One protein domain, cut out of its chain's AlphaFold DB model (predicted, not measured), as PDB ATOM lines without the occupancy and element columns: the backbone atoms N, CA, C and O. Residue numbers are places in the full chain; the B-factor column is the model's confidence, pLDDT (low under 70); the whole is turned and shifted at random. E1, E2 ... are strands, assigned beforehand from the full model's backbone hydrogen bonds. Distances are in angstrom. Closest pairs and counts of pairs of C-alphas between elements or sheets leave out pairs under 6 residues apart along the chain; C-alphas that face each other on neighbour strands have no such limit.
ATOM      1  N   VAL A 226     -17.464 -38.625  34.433       97.00
ATOM      2  CA  VAL A 226     -17.723 -39.060  33.053       97.00
ATOM      3  C   VAL A 226     -18.266 -40.478  33.089       97.00
ATOM      4  O   VAL A 226     -17.565 -41.384  33.524       97.00
ATOM      5  N   ILE A 227     -19.488 -40.682  32.603       98.25
ATOM      6  CA  ILE A 227     -20.112 -42.006  32.525       98.25
ATOM      7  C   ILE A 227     -20.138 -42.440  31.062       98.25
ATOM      8  O   ILE A 227     -20.756 -41.773  30.226       98.25
ATOM      9  N   LYS A 228     -19.432 -43.532  30.753       97.94
ATOM     10  CA  LYS A 228     -19.146 -43.952  29.374       97.94
ATOM     11  C   LYS A 228     -20.299 -44.678  28.685       97.94
ATOM     12  O   LYS A 228     -20.408 -44.592  27.467       97.94
ATOM     13  N   ASP A 229     -21.135 -45.380  29.440       96.62
ATOM     14  CA  ASP A 229     -22.052 -46.387  28.897       96.62
ATOM     15  C   ASP A 229     -23.431 -46.404  29.572       96.62
ATOM     16  O   ASP A 229     -24.133 -47.410  29.523       96.62
ATOM     17  N   PHE A 230     -23.841 -45.281  30.172       97.94
ATOM     18  CA  PHE A 230     -25.135 -45.150  30.844       97.94
ATOM     19  C   PHE A 230     -26.293 -45.625  29.949       97.94
ATOM     20  O   PHE A 230     -26.466 -45.124  28.839       97.94
ATOM     21  N   LYS A 231     -27.138 -46.531  30.446       96.50
ATOM     22  CA  LYS A 231     -28.304 -47.089  29.743       96.50
ATOM     23  C   LYS A 231     -29.607 -46.521  30.317       96.50
ATOM     24  O   LYS A 231     -30.123 -47.045  31.310       96.50
ATOM     25  N   PRO A 232     -30.213 -45.492  29.687       94.06
ATOM     26  CA  PRO A 232     -31.486 -44.942  30.144       94.06
ATOM     27  C   PRO A 232     -32.573 -46.017  30.268       94.06
ATOM     28  O   PRO A 232     -32.799 -46.810  29.355       94.06
ATOM     29  N   GLY A 233     -33.288 -46.016  31.390       90.00
ATOM     30  CA  GLY A 233     -34.324 -46.991  31.716       90.00
ATOM     31  C   GLY A 233     -33.837 -48.270  32.393       90.00
ATOM     32  O   GLY A 233     -34.687 -48.987  32.922       90.00
ATOM     33  N   SER A 234     -32.527 -48.523  32.412       93.50
ATOM     34  CA  SER A 234     -31.893 -49.589  33.198       93.50
ATOM     35  C   SER A 234     -31.119 -48.984  34.368       93.50
ATOM     36  O   SER A 234     -31.432 -49.255  35.527       93.50
ATOM     37  N   ASP A 235     -30.190 -48.083  34.053       97.38
ATOM     38  CA  ASP A 235     -29.271 -47.490  35.017       97.38
ATOM     39  C   ASP A 235     -29.872 -46.291  35.753       97.38
ATOM     40  O   ASP A 235     -30.861 -45.675  35.332       97.38
ATOM     41  N   ARG A 236     -29.240 -45.929  36.871       95.25
ATOM     42  CA  ARG A 236     -29.647 -44.816  37.730       95.25
ATOM     43  C   ARG A 236     -28.473 -43.906  38.046       95.25
ATOM     44  O   ARG A 236     -27.467 -44.332  38.595       95.25
ATOM     45  N   LEU A 237     -28.653 -42.620  37.785       94.31
ATOM     46  CA  LEU A 237     -27.787 -41.546  38.239       94.31
ATOM     47  C   LEU A 237     -28.298 -41.021  39.585       94.31
ATOM     48  O   LEU A 237     -29.443 -40.566  39.692       94.31
ATOM     49  N   VAL A 238     -27.459 -41.063  40.613       91.75
ATOM     50  CA  VAL A 238     -27.806 -40.653  41.974       91.75
ATOM     51  C   VAL A 238     -26.941 -39.483  42.418       91.75
ATOM     52  O   VAL A 238     -25.714 -39.518  42.377       91.75
ATOM     53  N   VAL A 239     -27.608 -38.436  42.892       88.25
ATOM     54  CA  VAL A 239     -26.979 -37.270  43.513       88.25
ATOM     55  C   VAL A 239     -27.188 -37.370  45.021       88.25
ATOM     56  O   VAL A 239     -28.273 -37.062  45.530       88.25
ATOM     57  N   ALA A 240     -26.174 -37.839  45.748       78.94
ATOM     58  CA  ALA A 240     -26.237 -38.021  47.190       78.94
ATOM     59  C   ALA A 240     -25.551 -36.862  47.935       78.94
ATOM     60  O   ALA A 240     -24.415 -36.483  47.672       78.94
ATOM     61  N   GLY A 241     -26.243 -36.271  48.910       69.06
ATOM     62  CA  GLY A 241     -25.600 -35.343  49.846       69.06
ATOM     63  C   GLY A 241     -25.231 -33.951  49.307       69.06
ATOM     64  O   GLY A 241     -24.317 -33.339  49.848       69.06
ATOM     65  N   LEU A 242     -25.968 -33.415  48.324       79.06
ATOM     66  CA  LEU A 242     -25.968 -31.977  48.000       79.06
ATOM     67  C   LEU A 242     -27.119 -31.258  48.724       79.06
ATOM     68  O   LEU A 242     -28.275 -31.351  48.289       79.06
ATOM     69  N   PRO A 243     -26.862 -30.533  49.831       75.00
ATOM     70  CA  PRO A 243     -27.909 -29.814  50.542       75.00
ATOM     71  C   PRO A 243     -28.493 -28.709  49.657       75.00
ATOM     72  O   PRO A 243     -27.764 -27.890  49.107       75.00
ATOM     73  N   GLY A 244     -29.822 -28.659  49.545       79.81
ATOM     74  CA  GLY A 244     -30.503 -27.614  48.775       79.81
ATOM     75  C   GLY A 244     -30.582 -27.860  47.266       79.81
ATOM     76  O   GLY A 244     -30.950 -26.938  46.541       79.81
ATOM     77  N   LEU A 245     -30.295 -29.078  46.790       84.19
ATOM     78  CA  LEU A 245     -30.583 -29.470  45.410       84.19
ATOM     79  C   LEU A 245     -32.090 -29.344  45.130       84.19
ATOM     80  O   LEU A 245     -32.915 -29.997  45.770       84.19
ATOM     81  N   THR A 246     -32.449 -28.501  44.164       85.50
ATOM     82  CA  THR A 246     -33.848 -28.263  43.760       85.50
ATOM     83  C   THR A 246     -34.243 -29.025  42.495       85.50
ATOM     84  O   THR A 246     -35.429 -29.221  42.227       85.50
ATOM     85  N   GLY A 247     -33.253 -29.471  41.723       86.19
ATOM     86  CA  GLY A 247     -33.420 -30.163  40.454       86.19
ATOM     87  C   GLY A 247     -32.073 -30.418  39.786       86.19
ATOM     88  O   GLY A 247     -31.032 -29.998  40.293       86.19
ATOM     89  N   VAL A 248     -32.112 -31.063  38.626       90.44
ATOM     90  CA  VAL A 248     -30.982 -31.118  37.698       90.44
ATOM     91  C   VAL A 248     -31.392 -30.549  36.349       90.44
ATOM     92  O   VAL A 248     -32.570 -30.535  35.982       90.44
ATOM     93  N   LYS A 249     -30.408 -30.091  35.597       91.69
ATOM     94  CA  LYS A 249     -30.522 -29.628  34.223       91.69
ATOM     95  C   LYS A 249     -29.716 -30.570  33.342       91.69
ATOM     96  O   LYS A 249     -28.598 -30.920  33.706       91.69
ATOM     97  N   ALA A 250     -30.294 -30.985  32.223       92.75
ATOM     98  CA  ALA A 250     -29.642 -31.842  31.243       92.75
ATOM     99  C   ALA A 250     -29.489 -31.054  29.939       92.75
ATOM    100  O   ALA A 250     -30.487 -30.601  29.371       92.75
ATOM    101  N   ILE A 251     -28.246 -30.849  29.503       90.50
ATOM    102  CA  ILE A 251     -27.901 -30.033  28.334       90.50
ATOM    103  C   ILE A 251     -27.097 -30.889  27.363       90.50
ATOM    104  O   ILE A 251     -26.143 -31.544  27.773       90.50
ATOM    105  N   LEU A 252     -27.460 -30.852  26.083       92.75
ATOM    106  CA  LEU A 252     -26.659 -31.471  25.032       92.75
ATOM    107  C   LEU A 252     -25.433 -30.594  24.735       92.75
ATOM    108  O   LEU A 252     -25.583 -29.416  24.407       92.75
ATOM    109  N   GLN A 253     -24.238 -31.168  24.828       91.19
ATOM    110  CA  GLN A 253     -22.964 -30.538  24.475       91.19
ATOM    111  C   GLN A 253     -22.102 -31.555  23.731       91.19
ATOM    112  O   GLN A 253     -21.877 -32.649  24.231       91.19
ATOM    113  N   ASP A 254     -21.664 -31.211  22.518       90.00
ATOM    114  CA  ASP A 254     -20.765 -32.036  21.695       90.00
ATOM    115  C   ASP A 254     -21.229 -33.490  21.461       90.00
ATOM    116  O   ASP A 254     -20.427 -34.383  21.217       90.00
ATOM    117  N   GLY A 255     -22.547 -33.728  21.488       89.31
ATOM    118  CA  GLY A 255     -23.144 -35.060  21.325       89.31
ATOM    119  C   GLY A 255     -23.411 -35.810  22.636       89.31
ATOM    120  O   GLY A 255     -24.137 -36.805  22.609       89.31
ATOM    121  N   ASP A 256     -22.932 -35.287  23.763       95.56
ATOM    122  CA  ASP A 256     -23.087 -35.846  25.107       95.56
ATOM    123  C   ASP A 256     -24.098 -35.052  25.944       95.56
ATOM    124  O   ASP A 256     -24.365 -33.874  25.687       95.56
ATOM    125  N   THR A 257     -24.634 -35.661  27.004       95.19
ATOM    126  CA  THR A 257     -25.465 -34.939  27.980       95.19
ATOM    127  C   THR A 257     -24.640 -34.518  29.187       95.19
ATOM    128  O   THR A 257     -24.204 -35.364  29.967       95.19
ATOM    129  N   LEU A 258     -24.512 -33.210  29.411       95.50
ATOM    130  CA  LEU A 258     -24.032 -32.658  30.674       95.50
ATOM    131  C   LEU A 258     -25.198 -32.523  31.665       95.50
ATOM    132  O   LEU A 258     -26.202 -31.861  31.384       95.50
ATOM    133  N   ILE A 259     -25.044 -33.140  32.833       94.25
ATOM    134  CA  ILE A 259     -25.944 -33.058  33.980       94.25
ATOM    135  C   ILE A 259     -25.398 -32.042  34.974       94.25
ATOM    136  O   ILE A 259     -24.309 -32.203  35.529       94.25
ATOM    137  N   THR A 260     -26.209 -31.030  35.258       92.69
ATOM    138  CA  THR A 260     -25.869 -29.928  36.158       92.69
ATOM    139  C   THR A 260     -26.879 -29.857  37.300       92.69
ATOM    140  O   THR A 260     -28.083 -29.749  37.073       92.69
ATOM    141  N   GLY A 261     -26.411 -29.909  38.543       90.88
ATOM    142  CA  GLY A 261     -27.225 -29.722  39.741       90.88
ATOM    143  C   GLY A 261     -27.631 -28.263  39.932       90.88
ATOM    144  O   GLY A 261     -26.809 -27.359  39.789       90.88
ATOM    145  N   LEU A 262     -28.900 -28.034  40.276       89.94
ATOM    146  CA  LEU A 262     -29.465 -26.705  40.517       89.94
ATOM    147  C   LEU A 262     -29.591 -26.446  42.023       89.94
ATOM    148  O   LEU A 262     -30.481 -26.997  42.684       89.94
ATOM    149  N   LEU A 263     -28.724 -25.586  42.558       87.25
ATOM    150  CA  LEU A 263     -28.808 -25.070  43.924       87.25
ATOM    151  C   LEU A 263     -29.392 -23.648  43.915       87.25
ATOM    152  O   LEU A 263     -29.537 -23.031  42.863       87.25
ATOM    153  N   SER A 264     -29.749 -23.119  45.090       82.19
ATOM    154  CA  SER A 264     -30.408 -21.808  45.218       82.19
ATOM    155  C   SER A 264     -29.636 -20.652  44.578       82.19
ATOM    156  O   SER A 264     -30.259 -19.737  44.045       82.19
ATOM    157  N   ASP A 265     -28.302 -20.707  44.624       81.75
ATOM    158  CA  ASP A 265     -27.425 -19.594  44.244       81.75
ATOM    159  C   ASP A 265     -26.340 -19.991  43.226       81.75
ATOM    160  O   ASP A 265     -25.534 -19.148  42.833       81.75
ATOM    161  N   THR A 266     -26.290 -21.259  42.798       87.94
ATOM    162  CA  THR A 266     -25.289 -21.746  41.837       87.94
ATOM    163  C   THR A 266     -25.767 -22.983  41.077       87.94
ATOM    164  O   THR A 266     -26.569 -23.774  41.577       87.94
ATOM    165  N   GLU A 267     -25.230 -23.164  39.876       90.19
ATOM    166  CA  GLU A 267     -25.282 -24.418  39.125       90.19
ATOM    167  C   GLU A 267     -23.960 -25.178  39.352       90.19
ATOM    168  O   GLU A 267     -22.904 -24.549  39.437       90.19
ATOM    169  N   VAL A 268     -24.007 -26.506  39.493       89.38
ATOM    170  CA  VAL A 268     -22.822 -27.359  39.728       89.38
ATOM    171  C   VAL A 268     -22.798 -28.484  38.693       89.38
ATOM    172  O   VAL A 268     -23.756 -29.257  38.655       89.38
ATOM    173  N   PRO A 269     -21.758 -28.613  37.856       91.50
ATOM    174  CA  PRO A 269     -21.589 -29.774  36.984       91.50
ATOM    175  C   PRO A 269     -21.458 -31.055  37.818       91.50
ATOM    176  O   PRO A 269     -20.653 -31.102  38.741       91.50
ATOM    177  N   LEU A 270     -22.261 -32.077  37.520       92.38
ATOM    178  CA  LEU A 270     -22.268 -33.340  38.270       92.38
ATOM    179  C   LEU A 270     -21.723 -34.490  37.434       92.38
ATOM    180  O   LEU A 270     -20.871 -35.241  37.895       92.38
ATOM    181  N   ALA A 271     -22.222 -34.635  36.205       95.25
ATOM    182  CA  ALA A 271     -21.840 -35.744  35.345       95.25
ATOM    183  C   ALA A 271     -21.960 -35.400  33.861       95.25
ATOM    184  O   ALA A 271     -22.846 -34.645  33.473       95.25
ATOM    185  N   ARG A 272     -21.132 -36.021  33.027       96.56
ATOM    186  CA  ARG A 272     -21.279 -36.072  31.574       96.56
ATOM    187  C   ARG A 272     -21.591 -37.506  31.159       96.56
ATOM    188  O   ARG A 272     -20.807 -38.407  31.443       96.56
ATOM    189  N   LEU A 273     -22.723 -37.702  30.493       97.69
ATOM    190  CA  LEU A 273     -23.174 -38.987  29.962       97.69
ATOM    191  C   LEU A 273     -22.823 -39.055  28.473       97.69
ATOM    192  O   LEU A 273     -23.391 -38.293  27.681       97.69
ATOM    193  N   LEU A 274     -21.896 -39.937  28.103       97.38
ATOM    194  CA  LEU A 274     -21.398 -40.011  26.728       97.38
ATOM    195  C   LEU A 274     -22.458 -40.575  25.773       97.38
ATOM    196  O   LEU A 274     -23.087 -41.590  26.060       97.38
ATOM    197  N   GLY A 275     -22.679 -39.905  24.639       94.88
ATOM    198  CA  GLY A 275     -23.604 -40.344  23.586       94.88
ATOM    199  C   GLY A 275     -25.091 -40.378  23.971       94.88
ATOM    200  O   GLY A 275     -25.926 -40.819  23.176       94.88
ATOM    201  N   ILE A 276     -25.457 -39.910  25.169       95.69
ATOM    202  CA  ILE A 276     -26.845 -39.870  25.634       95.69
ATOM    203  C   ILE A 276     -27.464 -38.524  25.284       95.69
ATOM    204  O   ILE A 276     -26.866 -37.475  25.499       95.69
ATOM    205  N   GLN A 277     -28.693 -38.550  24.771       92.88
ATOM    206  CA  GLN A 277     -29.488 -37.348  24.522       92.88
ATOM    207  C   GLN A 277     -30.275 -36.955  25.784       92.88
ATOM    208  O   GLN A 277     -30.868 -37.840  26.409       92.88
ATOM    209  N   PRO A 278     -30.409 -35.656  26.121       91.00
ATOM    210  CA  PRO A 278     -31.151 -35.229  27.313       91.00
ATOM    211  C   PRO A 278     -32.603 -35.724  27.336       91.00
ATOM    212  O   PRO A 278     -33.153 -36.020  28.394       91.00
ATOM    213  N   THR A 279     -33.220 -35.855  26.158       88.31
ATOM    214  CA  THR A 279     -34.599 -36.327  25.972       88.31
ATOM    215  C   THR A 279     -34.791 -37.817  26.258       88.31
ATOM    216  O   THR A 279     -35.928 -38.256  26.431       88.31
ATOM    217  N   ALA A 280     -33.711 -38.602  26.334       89.31
ATOM    218  CA  ALA A 280     -33.769 -40.009  26.719       89.31
ATOM    219  C   ALA A 280     -33.958 -40.197  28.237       89.31
ATOM    220  O   ALA A 280     -34.403 -41.266  28.663       89.31
ATOM    221  N   LEU A 281     -33.649 -39.169  29.037       90.25
ATOM    222  CA  LEU A 281     -33.691 -39.208  30.496       90.25
ATOM    223  C   LEU A 281     -35.087 -38.882  31.039       90.25
ATOM    224  O   LEU A 281     -35.746 -37.928  30.626       90.25
ATOM    225  N   VAL A 282     -35.526 -39.656  32.026       86.69
ATOM    226  CA  VAL A 282     -36.833 -39.551  32.672       86.69
ATOM    227  C   VAL A 282     -36.654 -39.414  34.183       86.69
ATOM    228  O   VAL A 282     -36.084 -40.273  34.860       86.69
ATOM    229  N   ALA A 283     -37.202 -38.327  34.730       78.44
ATOM    230  CA  ALA A 283     -37.227 -38.064  36.165       78.44
ATOM    231  C   ALA A 283     -37.897 -39.219  36.929       78.44
ATOM    232  O   ALA A 283     -38.997 -39.651  36.581       78.44
ATOM    233  N   GLY A 284     -37.244 -39.714  37.984       73.00
ATOM    234  CA  GLY A 284     -37.759 -40.823  38.796       73.00
ATOM    235  C   GLY A 284     -37.667 -42.206  38.161       73.00
ATOM    236  O   GLY A 284     -38.132 -43.172  38.766       73.00
ATOM    237  N   ARG A 285     -37.058 -42.304  36.977       82.81
ATOM    238  CA  ARG A 285     -36.585 -43.559  36.393       82.81
ATOM    239  C   ARG A 285     -35.063 -43.592  36.336       82.81
ATOM    240  O   ARG A 285     -34.489 -44.586  36.754       82.81
ATOM    241  N   ASP A 286     -34.456 -42.498  35.874       83.81
ATOM    242  CA  ASP A 286     -33.023 -42.446  35.573       83.81
ATOM    243  C   ASP A 286     -32.253 -41.535  36.530       83.81
ATOM    244  O   ASP A 286     -31.094 -41.798  36.806       83.81
ATOM    245  N   VAL A 287     -32.874 -40.468  37.052       85.12
ATOM    246  CA  VAL A 287     -32.192 -39.504  37.933       85.12
ATOM    247  C   VAL A 287     -32.880 -39.394  39.286       85.12
ATOM    248  O   VAL A 287     -34.083 -39.103  39.382       85.12
ATOM    249  N   PHE A 288     -32.083 -39.578  40.335       84.75
ATOM    250  CA  PHE A 288     -32.518 -39.569  41.721       84.75
ATOM    251  C   PHE A 288     -31.603 -38.721  42.599       84.75
ATOM    252  O   PHE A 288     -30.454 -38.429  42.277       84.75
ATOM    253  N   SER A 289     -32.133 -38.350  43.754       79.44
ATOM    254  CA  SER A 289     -31.388 -37.770  44.857       79.44
ATOM    255  C   SER A 289     -31.476 -38.700  46.049       79.44
ATOM    256  O   SER A 289     -32.485 -39.389  46.236       79.44
ATOM    257  N   GLN A 290     -30.434 -38.687  46.868       74.25
ATOM    258  CA  GLN A 290     -30.425 -39.408  48.127       74.25
ATOM    259  C   GLN A 290     -29.950 -38.493  49.256       74.25
ATOM    260  O   GLN A 290     -28.889 -37.875  49.194       74.25
ATOM    261  N   GLN A 291     -30.770 -38.380  50.297       68.50
ATOM    262  CA  GLN A 291     -30.347 -37.825  51.583       68.50
ATOM    263  C   GLN A 291     -29.806 -38.988  52.424       68.50
ATOM    264  O   GLN A 291     -30.304 -40.103  52.283       68.50
ATOM    265  N   GLN A 292     -28.804 -38.737  53.269       57.50
ATOM    266  CA  GLN A 292     -28.160 -39.759  54.104       57.50
ATOM    267  C   GLN A 292     -29.219 -40.643  54.801       57.50
ATOM    268  O   GLN A 292     -30.109 -40.121  55.471       57.50
ATOM    269  N   ASP A 293     -29.162 -41.958  54.560       57.31
ATOM    270  CA  ASP A 293     -30.086 -43.000  55.052       57.31
ATOM    271  C   ASP A 293     -31.566 -42.919  54.606       57.31
ATOM    272  O   ASP A 293     -32.443 -43.558  55.194       57.31
ATOM    273  N   HIS A 294     -31.875 -42.185  53.534       64.88
ATOM    274  CA  HIS A 294     -33.215 -42.125  52.937       64.88
ATOM    275  C   HIS A 294     -33.301 -42.860  51.582       64.88
ATOM    276  O   HIS A 294     -32.298 -42.990  50.877       64.88
ATOM    277  N   PRO A 295     -34.495 -43.356  51.186       72.69
ATOM    278  CA  PRO A 295     -34.698 -43.963  49.870       72.69
ATOM    279  C   PRO A 295     -34.497 -42.944  48.741       72.69
ATOM    280  O   PRO A 295     -34.677 -41.744  48.943       72.69
ATOM    281  N   LEU A 296     -34.175 -43.440  47.542       77.94
ATOM    282  CA  LEU A 296     -34.013 -42.617  46.343       77.94
ATOM    283  C   LEU A 296     -35.282 -41.806  46.047       77.94
ATOM    284  O   LEU A 296     -36.381 -42.356  45.934       77.94
ATOM    285  N   VAL A 297     -35.122 -40.493  45.887       78.38
ATOM    286  CA  VAL A 297     -36.207 -39.566  45.548       78.38
ATOM    287  C   VAL A 297     -36.011 -39.066  44.116       78.38
ATOM    288  O   VAL A 297     -34.932 -38.553  43.813       78.38
ATOM    289  N   PRO A 298     -37.026 -39.169  43.237       78.44
ATOM    290  CA  PRO A 298     -36.989 -38.591  41.896       78.44
ATOM    291  C   PRO A 298     -36.568 -37.121  41.897       78.44
ATOM    292  O   PRO A 298     -37.112 -36.322  42.662       78.44
ATOM    293  N   VAL A 299     -35.652 -36.754  41.004       79.44
ATOM    294  CA  VAL A 299     -35.235 -35.359  40.815       79.44
ATOM    295  C   VAL A 299     -35.839 -34.818  39.529       79.44
ATOM    296  O   VAL A 299     -35.861 -35.502  38.508       79.44
ATOM    297  N   ASN A 300     -36.352 -33.588  39.575       80.94
ATOM    298  CA  ASN A 300     -36.881 -32.928  38.389       80.94
ATOM    299  C   ASN A 300     -35.751 -32.645  37.386       80.94
ATOM    300  O   ASN A 300     -34.729 -32.078  37.775       80.94
ATOM    301  N   ILE A 301     -35.960 -32.999  36.116       81.00
ATOM    302  CA  ILE A 301     -35.001 -32.780  35.029       81.00
ATOM    303  C   ILE A 301     -35.493 -31.606  34.181       81.00
ATOM    304  O   ILE A 301     -36.561 -31.672  33.575       81.00
ATOM    305  N   GLN A 302     -34.715 -30.528  34.132       81.94
ATOM    306  CA  GLN A 302     -34.921 -29.434  33.189       81.94
ATOM    307  C   GLN A 302     -34.157 -29.741  31.897       81.94
ATOM    308  O   GLN A 302     -32.933 -29.619  31.854       81.94
ATOM    309  N   THR A 303     -34.871 -30.156  30.851       73.00
ATOM    310  CA  THR A 303     -34.313 -30.310  29.501       73.00
ATOM    311  C   THR A 303     -34.388 -28.971  28.775       73.00
ATOM    312  O   THR A 303     -35.480 -28.416  28.628       73.00
ATOM    313  N   LEU A 304     -33.251 -28.443  28.328       59.34
ATOM    314  CA  LEU A 304     -33.217 -27.318  27.392       59.34
ATOM    315  C   LEU A 304     -32.815 -27.857  26.022       59.34
ATOM    316  O   LEU A 304     -31.753 -28.466  25.896       59.34
ATOM    317  N   ASP A 305     -33.658 -27.628  25.017       51.09
ATOM    318  CA  ASP A 305     -33.260 -27.835  23.626       51.09
ATOM    319  C   ASP A 305     -32.090 -26.887  23.299       51.09
ATOM    320  O   ASP A 305     -32.044 -25.767  23.833       51.09
ATOM    321  N   PRO A 306     -31.128 -27.304  22.453       44.78
ATOM    322  CA  PRO A 306     -30.086 -26.403  21.988       44.78
ATOM    323  C   PRO A 306     -30.747 -25.178  21.355       44.78
ATOM    324  O   PRO A 306     -31.721 -25.299  20.613       44.78
TER     325      PRO A 306
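This is residues 226 to 306 of the 799 residues of the protein "Na-Ca-binding protein" of Nodularia spumigena CENA596 (UniProt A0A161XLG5). What is the overall shape? A strongly twisted four-stranded sheet, E4 - E3 - E2 = E6, has the small strand pair E1 = E5 partly over one face, toward the end where E2 begins. The link of residues 274 to 286 runs over that same face toward the other end, and the opposite face is bare. What makes it up? The 81 printed residues hold no named helix and six strands, E1 to E6 in chain order; the class is all strand, though with 34 residues in strands, under half, the larger sheet mixed and the smaller parallel. How large is it? It is compact, with a radius of gyration of 11.9 A and spans of 34 by 30 by 19 A.

Where does the first strand begin? E1, residues 236 to 240, begins at C-alpha 236 (-29.647, -44.816, 37.730) and is 12.1 A long. Which strands follow? E2, residues 247 to 253, spans 19.1 A; E3, 256 to 262, 19.0 A; E4, 267 to 273, 17.3 A; E5, 287 to 290, 10.3 A. Where does the last end? E6, residues 301 to 304, 9.6 A, ends at C-alpha 304 (-33.217, -27.318, 27.392).

What does E1 pair with? E1 and E5 are parallel at 32 degrees, with N 239 and O 288 at 2.9 A. How is the larger sheet joined? E2, E3 and E4 form a meander, each strand the antiparallel neighbour of the one before, in two hairpins: N 251 and O 258 are 3.0 A apart, N 259 and O 271 2.7 A. Edge strand E6 is parallel to E2, with N 302 and O 248 at 2.8 A. How do the sheets stand? E1 and E4 are near each other, as are E2 and E5; E1 and E6 are apart.

How far does it reach? The C-alphas of Asp 293 and Pro 306, the two farthest apart, are 37.0 A apart, and the printed part has no cut. Which link is long? E4 to E5, with 13 residues between. Where is confidence low? Residues 241, 291 to 294 and 304 to 306 have pLDDT under 70.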